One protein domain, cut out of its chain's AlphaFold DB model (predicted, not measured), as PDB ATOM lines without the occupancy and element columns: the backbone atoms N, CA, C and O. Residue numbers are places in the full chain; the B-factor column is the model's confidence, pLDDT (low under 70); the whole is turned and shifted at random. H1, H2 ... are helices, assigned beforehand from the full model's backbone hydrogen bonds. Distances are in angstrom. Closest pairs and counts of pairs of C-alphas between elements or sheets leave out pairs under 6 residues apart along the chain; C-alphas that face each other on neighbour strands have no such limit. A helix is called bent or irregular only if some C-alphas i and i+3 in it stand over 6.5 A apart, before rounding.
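This is residues 31 to 107 of the 115 residues of an uncharacterized protein of Candidatus Sungbacteria bacterium RIFCSPLOWO2_01_FULL_47_10 (UniProt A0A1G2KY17). Two long helices, H1 and H2, fold back on each other as a helical hairpin, which opens from its tight turn into a narrow V. They pack together in the half nearer the turn, while residues 31 to 46 and residues 93 to 107 stick out as two separate arms. The printed part has 77 residues, with two named helices in the order H1, H2 and no named strand, and its class is all helix. It is only just extended, close to loose, with a radius of gyration of the C-alphas of 17.7 A and spans of 55 by 25 by 13 A.

H1, residues 31 to 66, is the longest helix by residues and measures 50.6 A from C-alpha 31 at (43.381, 53.040, -35.716) to C-alpha 66 at (45.647, 3.956, -47.805). It is neither bent nor irregular, but only just: C-alphas 39 and 42 are 6.3 A apart. H2, residues 72 to 106, measures 50.2 A and ends with C-alpha 106 at (64.509, 46.296, -37.093). It is neither bent nor irregular, but only just: C-alphas 96 and 99 are 6.4 A apart, and it has a kink of 35 degrees near residue 97.

H1 and H2 touch, with 16 pairs of C-alphas within 8 A. Their closest C-alphas, those of Phe 65 and Ala 78, are 5.3 A apart. The helices run opposite ways at a shallow tilt of 27 degrees, with their centres 12.4 A apart. Of the O i to N i+4 pairs, 30 of 32 in H1 and 27 of 31 in H2 are within hydrogen-bond range.

The two C-alphas farthest apart, those of Cys 31 and Gly 70, are 56.9 A apart. The printed part has no cut, and the link from H1 to H2, 5 residues, is tight. The mean pLDDT of the printed part is 79.2; residues 31 to 35, 37 and 39 are under 70.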
ATOM      1  N   CYS A  31      42.256  53.629 -34.971       64.62
ATOM      2  CA  CYS A  31      43.381  53.040 -35.716       64.62
ATOM      3  C   CYS A  31      44.204  52.040 -34.878       64.62
ATOM      4  O   CYS A  31      44.652  51.026 -35.417       64.62
ATOM      5  N   ASP A  32      44.336  52.287 -33.569       68.19
ATOM      6  CA  ASP A  32      45.003  51.395 -32.607       68.19
ATOM      7  C   ASP A  32      44.298  50.053 -32.496       68.19
ATOM      8  O   ASP A  32      44.893  48.985 -32.666       68.19
ATOM      9  N   GLU A  33      42.991  50.105 -32.253       66.75
ATOM     10  CA  GLU A  33      42.200  48.897 -32.107       66.75
ATOM     11  C   GLU A  33      42.092  48.162 -33.438       66.75
ATOM     12  O   GLU A  33      42.064  46.942 -33.426       66.75
ATOM     13  N   LEU A  34      42.126  48.846 -34.589       69.44
ATOM     14  CA  LEU A  34      42.149  48.191 -35.900       69.44
ATOM     15  C   LEU A  34      43.396  47.328 -36.109       69.44
ATOM     16  O   LEU A  34      43.275  46.172 -36.520       69.44
ATOM     17  N   LEU A  35      44.583  47.857 -35.811       66.69
ATOM     18  CA  LEU A  35      45.830  47.109 -35.978       66.69
ATOM     19  C   LEU A  35      45.929  45.935 -35.000       66.69
ATOM     20  O   LEU A  35      46.275  44.823 -35.411       66.69
ATOM     21  N   VAL A  36      45.564  46.144 -33.732       71.44
ATOM     22  CA  VAL A  36      45.556  45.077 -32.719       71.44
ATOM     23  C   VAL A  36      44.483  44.035 -33.033       71.44
ATOM     24  O   VAL A  36      44.735  42.836 -32.922       71.44
ATOM     25  N   PHE A  37      43.313  44.458 -33.506       68.56
ATOM     26  CA  PHE A  37      42.225  43.563 -33.878       68.56
ATOM     27  C   PHE A  37      42.611  42.658 -35.057       68.56
ATOM     28  O   PHE A  37      42.366  41.450 -35.019       68.56
ATOM     29  N   ILE A  38      43.250  43.210 -36.095       70.12
ATOM     30  CA  ILE A  38      43.717  42.429 -37.249       70.12
ATOM     31  C   ILE A  38      44.855  41.477 -36.841       70.12
ATOM     32  O   ILE A  38      44.868  40.310 -37.237       70.12
ATOM     33  N   SER A  39      45.799  41.954 -36.032       69.88
ATOM     34  CA  SER A  39      46.958  41.169 -35.598       69.88
ATOM     35  C   SER A  39      46.579  40.029 -34.649       69.88
ATOM     36  O   SER A  39      47.078  38.915 -34.802       69.88
ATOM     37  N   ASP A  40      45.689  40.276 -33.687       72.94
ATOM     38  CA  ASP A  40      45.423  39.324 -32.610       72.94
ATOM     39  C   ASP A  40      44.117  38.563 -32.827       72.94
ATOM     40  O   ASP A  40      44.110  37.333 -32.871       72.94
ATOM     41  N   THR A  41      43.009  39.267 -33.049       71.00
ATOM     42  CA  THR A  41      41.689  38.637 -33.151       71.00
ATOM     43  C   THR A  41      41.483  37.959 -34.501       71.00
ATOM     44  O   THR A  41      41.110  36.785 -34.546       71.00
ATOM     45  N   VAL A  42      41.754  38.653 -35.610       73.06
ATOM     46  CA  VAL A  42      41.591  38.093 -36.963       73.06
ATOM     47  C   VAL A  42      42.584  36.965 -37.188       73.06
ATOM     48  O   VAL A  42      42.174  35.866 -37.562       73.06
ATOM     49  N   ALA A  43      43.871  37.196 -36.913       73.56
ATOM     50  CA  ALA A  43      44.898  36.192 -37.160       73.56
ATOM     51  C   ALA A  43      44.704  34.932 -36.303       73.56
ATOM     52  O   ALA A  43      44.763  33.833 -36.851       73.56
ATOM     53  N   LYS A  44      44.420  35.051 -34.992       73.88
ATOM     54  CA  LYS A  44      44.187  33.870 -34.138       73.88
ATOM     55  C   LYS A  44      42.911  33.131 -34.526       73.88
ATOM     56  O   LYS A  44      42.929  31.906 -34.595       73.88
ATOM     57  N   THR A  45      41.827  33.850 -34.826       74.00
ATOM     58  CA  THR A  45      40.543  33.228 -35.194       74.00
ATOM     59  C   THR A  45      40.638  32.495 -36.530       74.00
ATOM     60  O   THR A  45      40.227  31.337 -36.624       74.00
ATOM     61  N   LEU A  46      41.232  33.119 -37.554       72.69
ATOM     62  CA  LEU A  46      41.468  32.475 -38.849       72.69
ATOM     63  C   LEU A  46      42.449  31.312 -38.731       72.69
ATOM     64  O   LEU A  46      42.175  30.243 -39.267       72.69
ATOM     65  N   ALA A  47      43.564  31.483 -38.015       72.88
ATOM     66  CA  ALA A  47      44.541  30.413 -37.835       72.88
ATOM     67  C   ALA A  47      43.941  29.208 -37.097       72.88
ATOM     68  O   ALA A  47      44.187  28.073 -37.497       72.88
ATOM     69  N   ALA A  48      43.113  29.430 -36.071       73.81
ATOM     70  CA  ALA A  48      42.418  28.359 -35.360       73.81
ATOM     71  C   ALA A  48      41.430  27.613 -36.272       73.81
ATOM     72  O   ALA A  48      41.411  26.380 -36.287       73.81
ATOM     73  N   PHE A  49      40.658  28.341 -37.086       77.69
ATOM     74  CA  PHE A  49      39.740  27.745 -38.059       77.69
ATOM     75  C   PHE A  49      40.475  26.932 -39.133       77.69
ATOM     76  O   PHE A  49      40.130  25.779 -39.396       77.69
ATOM     77  N   ILE A  50      41.517  27.511 -39.734       78.38
ATOM     78  CA  ILE A  50      42.330  26.867 -40.773       78.38
ATOM     79  C   ILE A  50      43.066  25.651 -40.202       78.38
ATOM     80  O   ILE A  50      43.126  24.611 -40.858       78.38
ATOM     81  N   GLY A  51      43.583  25.746 -38.975       78.62
ATOM     82  CA  GLY A  51      44.244  24.644 -38.279       78.62
ATOM     83  C   GLY A  51      43.303  23.464 -38.045       78.62
ATOM     84  O   GLY A  51      43.639  22.331 -38.391       78.62
ATOM     85  N   ALA A  52      42.092  23.724 -37.547       79.12
ATOM     86  CA  ALA A  52      41.084  22.687 -37.333       79.12
ATOM     87  C   ALA A  52      40.677  21.991 -38.646       79.12
ATOM     88  O   ALA A  52      40.640  20.763 -38.719       79.12
ATOM     89  N   ILE A  53      40.430  22.765 -39.710       80.62
ATOM     90  CA  ILE A  53      40.064  22.229 -41.029       80.62
ATOM     91  C   ILE A  53      41.222  21.430 -41.647       80.62
ATOM     92  O   ILE A  53      40.998  20.369 -42.235       80.62
ATOM     93  N   SER A  54      42.465  21.890 -41.478       76.00
ATOM     94  CA  SER A  54      43.655  21.219 -42.017       76.00
ATOM     95  C   SER A  54      43.817  19.802 -41.471       76.00
ATOM     96  O   SER A  54      44.133  18.888 -42.232       76.00
ATOM     97  N   ILE A  55      43.540  19.588 -40.181       82.44
ATOM     98  CA  ILE A  55      43.604  18.257 -39.555       82.44
ATOM     99  C   ILE A  55      42.572  17.314 -40.190       82.44
ATOM    100  O   ILE A  55      42.893  16.171 -40.518       82.44
ATOM    101  N   VAL A  56      41.347  17.792 -40.423       84.94
ATOM    102  CA  VAL A  56      40.280  16.989 -41.044       84.94
ATOM    103  C   VAL A  56      40.647  16.600 -42.479       84.94
ATOM    104  O   VAL A  56      40.513  15.436 -42.855       84.94
ATOM    105  N   ILE A  57      41.159  17.545 -43.273       78.06
ATOM    106  CA  ILE A  57      41.576  17.288 -44.659       78.06
ATOM    107  C   ILE A  57      42.765  16.321 -44.704       78.06
ATOM    108  O   ILE A  57      42.784  15.428 -45.552       78.06
ATOM    109  N   LEU A  58      43.722  16.445 -43.778       83.69
ATOM    110  CA  LEU A  58      44.843  15.510 -43.651       83.69
ATOM    111  C   LEU A  58      44.369  14.079 -43.393       83.69
ATOM    112  O   LEU A  58      44.848  13.156 -44.050       83.69
ATOM    113  N   LEU A  59      43.413  13.891 -42.480       86.38
ATOM    114  CA  LEU A  59      42.855  12.569 -42.196       86.38
ATOM    115  C   LEU A  59      42.155  11.984 -43.428       86.38
ATOM    116  O   LEU A  59      42.419  10.840 -43.795       86.38
ATOM    117  N   VAL A  60      41.317  12.767 -44.111       81.31
ATOM    118  CA  VAL A  60      40.621  12.316 -45.330       81.31
ATOM    119  C   VAL A  60      41.617  11.952 -46.435       81.31
ATOM    120  O   VAL A  60      41.479  10.905 -47.068       81.31
ATOM    121  N   ALA A  61      42.656  12.764 -46.631       79.75
ATOM    122  CA  ALA A  61      43.713  12.496 -47.601       79.75
ATOM    123  C   ALA A  61      44.499  11.220 -47.264       79.75
ATOM    124  O   ALA A  61      44.804  10.432 -48.161       79.75
ATOM    125  N   ALA A  62      44.789  10.984 -45.981       81.38
ATOM    126  CA  ALA A  62      45.480   9.785 -45.518       81.38
ATOM    127  C   ALA A  62      44.642   8.520 -45.756       81.38
ATOM    128  O   ALA A  62      45.150   7.543 -46.306       81.38
ATOM    129  N   PHE A  63      43.346   8.542 -45.426       83.38
ATOM    130  CA  PHE A  63      42.453   7.413 -45.707       83.38
ATOM    131  C   PHE A  63      42.319   7.144 -47.205       83.38
ATOM    132  O   PHE A  63      42.377   5.988 -47.622       83.38
ATOM    133  N   GLN A  64      42.200   8.189 -48.025       79.88
ATOM    134  CA  GLN A  64      42.170   8.058 -49.482       79.88
ATOM    135  C   GLN A  64      43.480   7.482 -50.042       79.88
ATOM    136  O   GLN A  64      43.443   6.722 -51.006       79.88
ATOM    137  N   PHE A  65      44.628   7.801 -49.439       79.69
ATOM    138  CA  PHE A  65      45.918   7.229 -49.825       79.69
ATOM    139  C   PHE A  65      46.008   5.734 -49.490       79.69
ATOM    140  O   PHE A  65      46.412   4.937 -50.333       79.69
ATOM    141  N   LEU A  66      45.594   5.345 -48.278       82.44
ATOM    142  CA  LEU A  66      45.647   3.956 -47.805       82.44
ATOM    143  C   LEU A  66      44.648   3.043 -48.530       82.44
ATOM    144  O   LEU A  66      44.933   1.872 -48.758       82.44
ATOM    145  N   THR A  67      43.487   3.575 -48.919       83.25
ATOM    146  CA  THR A  67      42.428   2.815 -49.604       83.25
ATOM    147  C   THR A  67      42.555   2.812 -51.130       83.25
ATOM    148  O   THR A  67      41.760   2.159 -51.799       83.25
ATOM    149  N   ALA A  68      43.564   3.483 -51.699       77.56
ATOM    150  CA  ALA A  68      43.732   3.606 -53.149       77.56
ATOM    151  C   ALA A  68      44.034   2.276 -53.865       77.56
ATOM    152  O   ALA A  68      43.894   2.214 -55.082       77.56
ATOM    153  N   GLY A  69      44.440   1.220 -53.149       75.19
ATOM    154  CA  GLY A  69      44.414  -0.172 -53.634       75.19
ATOM    155  C   GLY A  69      45.193  -0.492 -54.922       75.19
ATOM    156  O   GLY A  69      45.040  -1.590 -55.443       75.19
ATOM    157  N   GLY A  70      46.010   0.430 -55.442       70.94
ATOM    158  CA  GLY A  70      46.732   0.287 -56.714       70.94
ATOM    159  C   GLY A  70      46.178   1.110 -57.886       70.94
ATOM    160  O   GLY A  70      46.780   1.103 -58.955       70.94
ATOM    161  N   ASP A  71      45.087   1.861 -57.703       81.75
ATOM    162  CA  ASP A  71      44.587   2.811 -58.703       81.75
ATOM    163  C   ASP A  71      45.510   4.044 -58.774       81.75
ATOM    164  O   ASP A  71      45.579   4.868 -57.851       81.75
ATOM    165  N   ALA A  72      46.244   4.165 -59.884       80.25
ATOM    166  CA  ALA A  72      47.228   5.220 -60.107       80.25
ATOM    167  C   ALA A  72      46.628   6.635 -60.016       80.25
ATOM    168  O   ALA A  72      47.310   7.568 -59.583       80.25
ATOM    169  N   GLU A  73      45.354   6.810 -60.372       82.50
ATOM    170  CA  GLU A  73      44.690   8.113 -60.344       82.50
ATOM    171  C   GLU A  73      44.381   8.550 -58.904       82.50
ATOM    172  O   GLU A  73      44.617   9.703 -58.512       82.50
ATOM    173  N   LYS A  74      43.942   7.604 -58.068       76.94
ATOM    174  CA  LYS A  74      43.679   7.836 -56.640       76.94
ATOM    175  C   LYS A  74      44.960   8.097 -55.861       76.94
ATOM    176  O   LYS A  74      44.985   9.016 -55.039       76.94
ATOM    177  N   VAL A  75      46.034   7.367 -56.167       82.19
ATOM    178  CA  VAL A  75      47.357   7.582 -55.561       82.19
ATOM    179  C   VAL A  75      47.921   8.948 -55.947       82.19
ATOM    180  O   VAL A  75      48.392   9.678 -55.074       82.19
ATOM    181  N   LYS A  76      47.844   9.334 -57.228       84.25
ATOM    182  CA  LYS A  76      48.323  10.644 -57.695       84.25
ATOM    183  C   LYS A  76      47.584  11.787 -57.001       84.25
ATOM    184  O   LYS A  76      48.224  12.707 -56.499       84.25
ATOM    185  N   THR A  77      46.257  11.692 -56.920       81.06
ATOM    186  CA  THR A  77      45.421  12.700 -56.254       81.06
ATOM    187  C   THR A  77      45.754  12.806 -54.766       81.06
ATOM    188  O   THR A  77      45.979  13.900 -54.253       81.06
ATOM    189  N   ALA A  78      45.865  11.675 -54.066       80.19
ATOM    190  CA  ALA A  78      46.204  11.664 -52.648       80.19
ATOM    191  C   ALA A  78      47.611  12.226 -52.374       80.19
ATOM    192  O   ALA A  78      47.790  12.993 -51.431       80.19
ATOM    193  N   ARG A  79      48.598  11.933 -53.238       82.62
ATOM    194  CA  ARG A  79      49.945  12.528 -53.169       82.62
ATOM    195  C   ARG A  79      49.892  14.046 -53.280       82.62
ATOM    196  O   ARG A  79      50.480  14.723 -52.446       82.62
ATOM    197  N   THR A  80      49.170  14.582 -54.267       85.44
ATOM    198  CA  THR A  80      49.033  16.035 -54.415       85.44
ATOM    199  C   THR A  80      48.352  16.668 -53.206       85.44
ATOM    200  O   THR A  80      48.830  17.688 -52.718       85.44
ATOM    201  N   THR A  81      47.303  16.044 -52.664       84.12
ATOM    202  CA  THR A  81      46.605  16.551 -51.474       84.12
ATOM    203  C   THR A  81      47.511  16.568 -50.244       84.12
ATOM    204  O   THR A  81      47.531  17.559 -49.519       84.12
ATOM    205  N   ILE A  82      48.304  15.514 -50.026       84.50
ATOM    206  CA  ILE A  82      49.272  15.456 -48.922       84.50
ATOM    207  C   ILE A  82      50.338  16.544 -49.084       84.50
ATOM    208  O   ILE A  82      50.628  17.246 -48.120       84.50
ATOM    209  N   THR A  83      50.884  16.737 -50.289       86.44
ATOM    210  CA  THR A  83      51.869  17.800 -50.542       86.44
ATOM    211  C   THR A  83      51.304  19.174 -50.193       86.44
ATOM    212  O   THR A  83      51.946  19.928 -49.469       86.44
ATOM    213  N   TRP A  84      50.083  19.489 -50.634       83.44
ATOM    214  CA  TRP A  84      49.433  20.760 -50.304       83.44
ATOM    215  C   TRP A  84      49.150  20.915 -48.807       83.44
ATOM    216  O   TRP A  84      49.332  22.003 -48.264       83.44
ATOM    217  N   ALA A  85      48.771  19.836 -48.120       81.94
ATOM    218  CA  ALA A  85      48.559  19.863 -46.677       81.94
ATOM    219  C   ALA A  85      49.862  20.118 -45.895       81.94
ATOM    220  O   ALA A  85      49.876  20.913 -44.956       81.94
ATOM    221  N   VAL A  86      50.973  19.501 -46.314       87.44
ATOM    222  CA  VAL A  86      52.301  19.727 -45.720       87.44
ATOM    223  C   VAL A  86      52.781  21.155 -45.976       87.44
ATOM    224  O   VAL A  86      53.278  21.803 -45.058       87.44
ATOM    225  N   VAL A  87      52.594  21.676 -47.192       88.94
ATOM    226  CA  VAL A  87      52.947  23.063 -47.530       88.94
ATOM    227  C   VAL A  87      52.139  24.054 -46.687       88.94
ATOM    228  O   VAL A  87      52.718  24.988 -46.139       88.94
ATOM    229  N   GLY A  88      50.833  23.833 -46.512       82.31
ATOM    230  CA  GLY A  88      49.993  24.680 -45.660       82.31
ATOM    231  C   GLY A  88      50.459  24.707 -44.201       82.31
ATOM    232  O   GLY A  88      50.563  25.779 -43.603       82.31
ATOM    233  N   LEU A  89      50.820  23.545 -43.648       83.94
ATOM    234  CA  LEU A  89      51.375  23.450 -42.297       83.94
ATOM    235  C   LEU A  89      52.732  24.162 -42.181       83.94
ATOM    236  O   LEU A  89      52.967  24.884 -41.214       83.94
ATOM    237  N   ALA A  90      53.609  24.005 -43.174       88.31
ATOM    238  CA  ALA A  90      54.906  24.676 -43.201       88.31
ATOM    239  C   ALA A  90      54.756  26.207 -43.224       88.31
ATOM    240  O   ALA A  90      55.411  26.903 -42.451       88.31
ATOM    241  N   VAL A  91      53.853  26.738 -44.054       86.69
ATOM    242  CA  VAL A  91      53.572  28.183 -44.122       86.69
ATOM    243  C   VAL A  91      52.999  28.704 -42.802       86.69
ATOM    244  O   VAL A  91      53.411  29.767 -42.340       86.69
ATOM    245  N   ALA A  92      52.099  27.953 -42.158       82.69
ATOM    246  CA  ALA A  92      51.557  28.329 -40.854       82.69
ATOM    247  C   ALA A  92      52.666  28.464 -39.797       82.69
ATOM    248  O   ALA A  92      52.716  29.469 -39.092       82.69
ATOM    249  N   LEU A  93      53.592  27.500 -39.734       85.44
ATOM    250  CA  LEU A  93      54.739  27.543 -38.822       85.44
ATOM    251  C   LEU A  93      55.672  28.726 -39.115       85.44
ATOM    252  O   LEU A  93      56.111  29.412 -38.192       85.44
ATOM    253  N   LEU A  94      55.950  29.000 -40.390       85.56
ATOM    254  CA  LEU A  94      56.794  30.126 -40.795       85.56
ATOM    255  C   LEU A  94      56.171  31.477 -40.421       85.56
ATOM    256  O   LEU A  94      56.876  32.350 -39.923       85.56
ATOM    257  N   SER A  95      54.855  31.630 -40.575       82.19
ATOM    258  CA  SER A  95      54.127  32.864 -40.244       82.19
ATOM    259  C   SER A  95      54.320  33.305 -38.785       82.19
ATOM    260  O   SER A  95      54.490  34.492 -38.506       82.19
ATOM    261  N   PHE A  96      54.382  32.355 -37.844       75.44
ATOM    262  CA  PHE A  96      54.641  32.668 -36.435       75.44
ATOM    263  C   PHE A  96      56.078  33.133 -36.173       75.44
ATOM    264  O   PHE A  96      56.288  34.002 -35.331       75.44
ATOM    265  N   ASN A  97      57.055  32.579 -36.893       83.81
ATOM    266  CA  ASN A  97      58.474  32.872 -36.684       83.81
ATOM    267  C   ASN A  97      58.903  34.197 -37.332       83.81
ATOM    268  O   ASN A  97      59.798  34.867 -36.823       83.81
ATOM    269  N   ILE A  98      58.251  34.605 -38.426       82.88
ATOM    270  CA  ILE A  98      58.612  35.821 -39.172       82.88
ATOM    271  C   ILE A  98      58.529  37.082 -38.302       82.88
ATOM    272  O   ILE A  98      59.398  37.940 -38.423       82.88
ATOM    273  N   ARG A  99      57.551  37.197 -37.393       79.44
ATOM    274  CA  ARG A  99      57.417  38.389 -36.531       79.44
ATOM    275  C   ARG A  99      58.649  38.622 -35.651       79.44
ATOM    276  O   ARG A  99      59.225  39.701 -35.704       79.44
ATOM    277  N   GLY A 100      59.114  37.587 -34.948       81.56
ATOM    278  CA  GLY A 100      60.299  37.695 -34.088       81.56
ATOM    279  C   GLY A 100      61.590  37.939 -34.874       81.56
ATOM    280  O   GLY A 100      62.485  38.641 -34.408       81.56
ATOM    281  N   ILE A 101      61.670  37.412 -36.100       83.31
ATOM    282  CA  ILE A 101      62.785  37.678 -37.013       83.31
ATOM    283  C   ILE A 101      62.807  39.164 -37.397       83.31
ATOM    284  O   ILE A 101      63.841  39.813 -37.269       83.31
ATOM    285  N   VAL A 102      61.670  39.722 -37.818       82.69
ATOM    286  CA  VAL A 102      61.553  41.131 -38.229       82.69
ATOM    287  C   VAL A 102      61.833  42.082 -37.059       82.69
ATOM    288  O   VAL A 102      62.588  43.031 -37.235       82.69
ATOM    289  N   GLU A 103      61.321  41.799 -35.861       81.06
ATOM    290  CA  GLU A 103      61.604  42.586 -34.646       81.06
ATOM    291  C   GLU A 103      63.102  42.583 -34.292       81.06
ATOM    292  O   GLU A 103      63.671  43.621 -33.962       81.06
ATOM    293  N   THR A 104      63.773  41.436 -34.444       81.19
ATOM    294  CA  THR A 104      65.220  41.311 -34.190       81.19
ATOM    295  C   THR A 104      66.055  42.088 -35.214       81.19
ATOM    296  O   THR A 104      67.120  42.600 -34.878       81.19
ATOM    297  N   PHE A 105      65.589  42.186 -36.463       81.75
ATOM    298  CA  PHE A 105      66.297  42.904 -37.525       81.75
ATOM    299  C   PHE A 105      66.037  44.414 -37.533       81.75
ATOM    300  O   PHE A 105      66.928  45.160 -37.937       81.75
ATOM    301  N   LEU A 106      64.852  44.870 -37.114       82.25
ATOM    302  CA  LEU A 106      64.509  46.296 -37.093       82.25
ATOM    303  C   LEU A 106      64.860  46.987 -35.771       82.25
ATOM    304  O   LEU A 106      64.915  48.211 -35.753       82.25
ATOM    305  N   GLY A 107      65.121  46.252 -34.687       74.12
ATOM    306  CA  GLY A 107      65.547  46.823 -33.400       74.12
ATOM    307  C   GLY A 107      64.466  47.611 -32.647       74.12
ATOM    308  O   GLY A 107      64.625  47.837 -31.450       74.12
TER     309      GLY A 107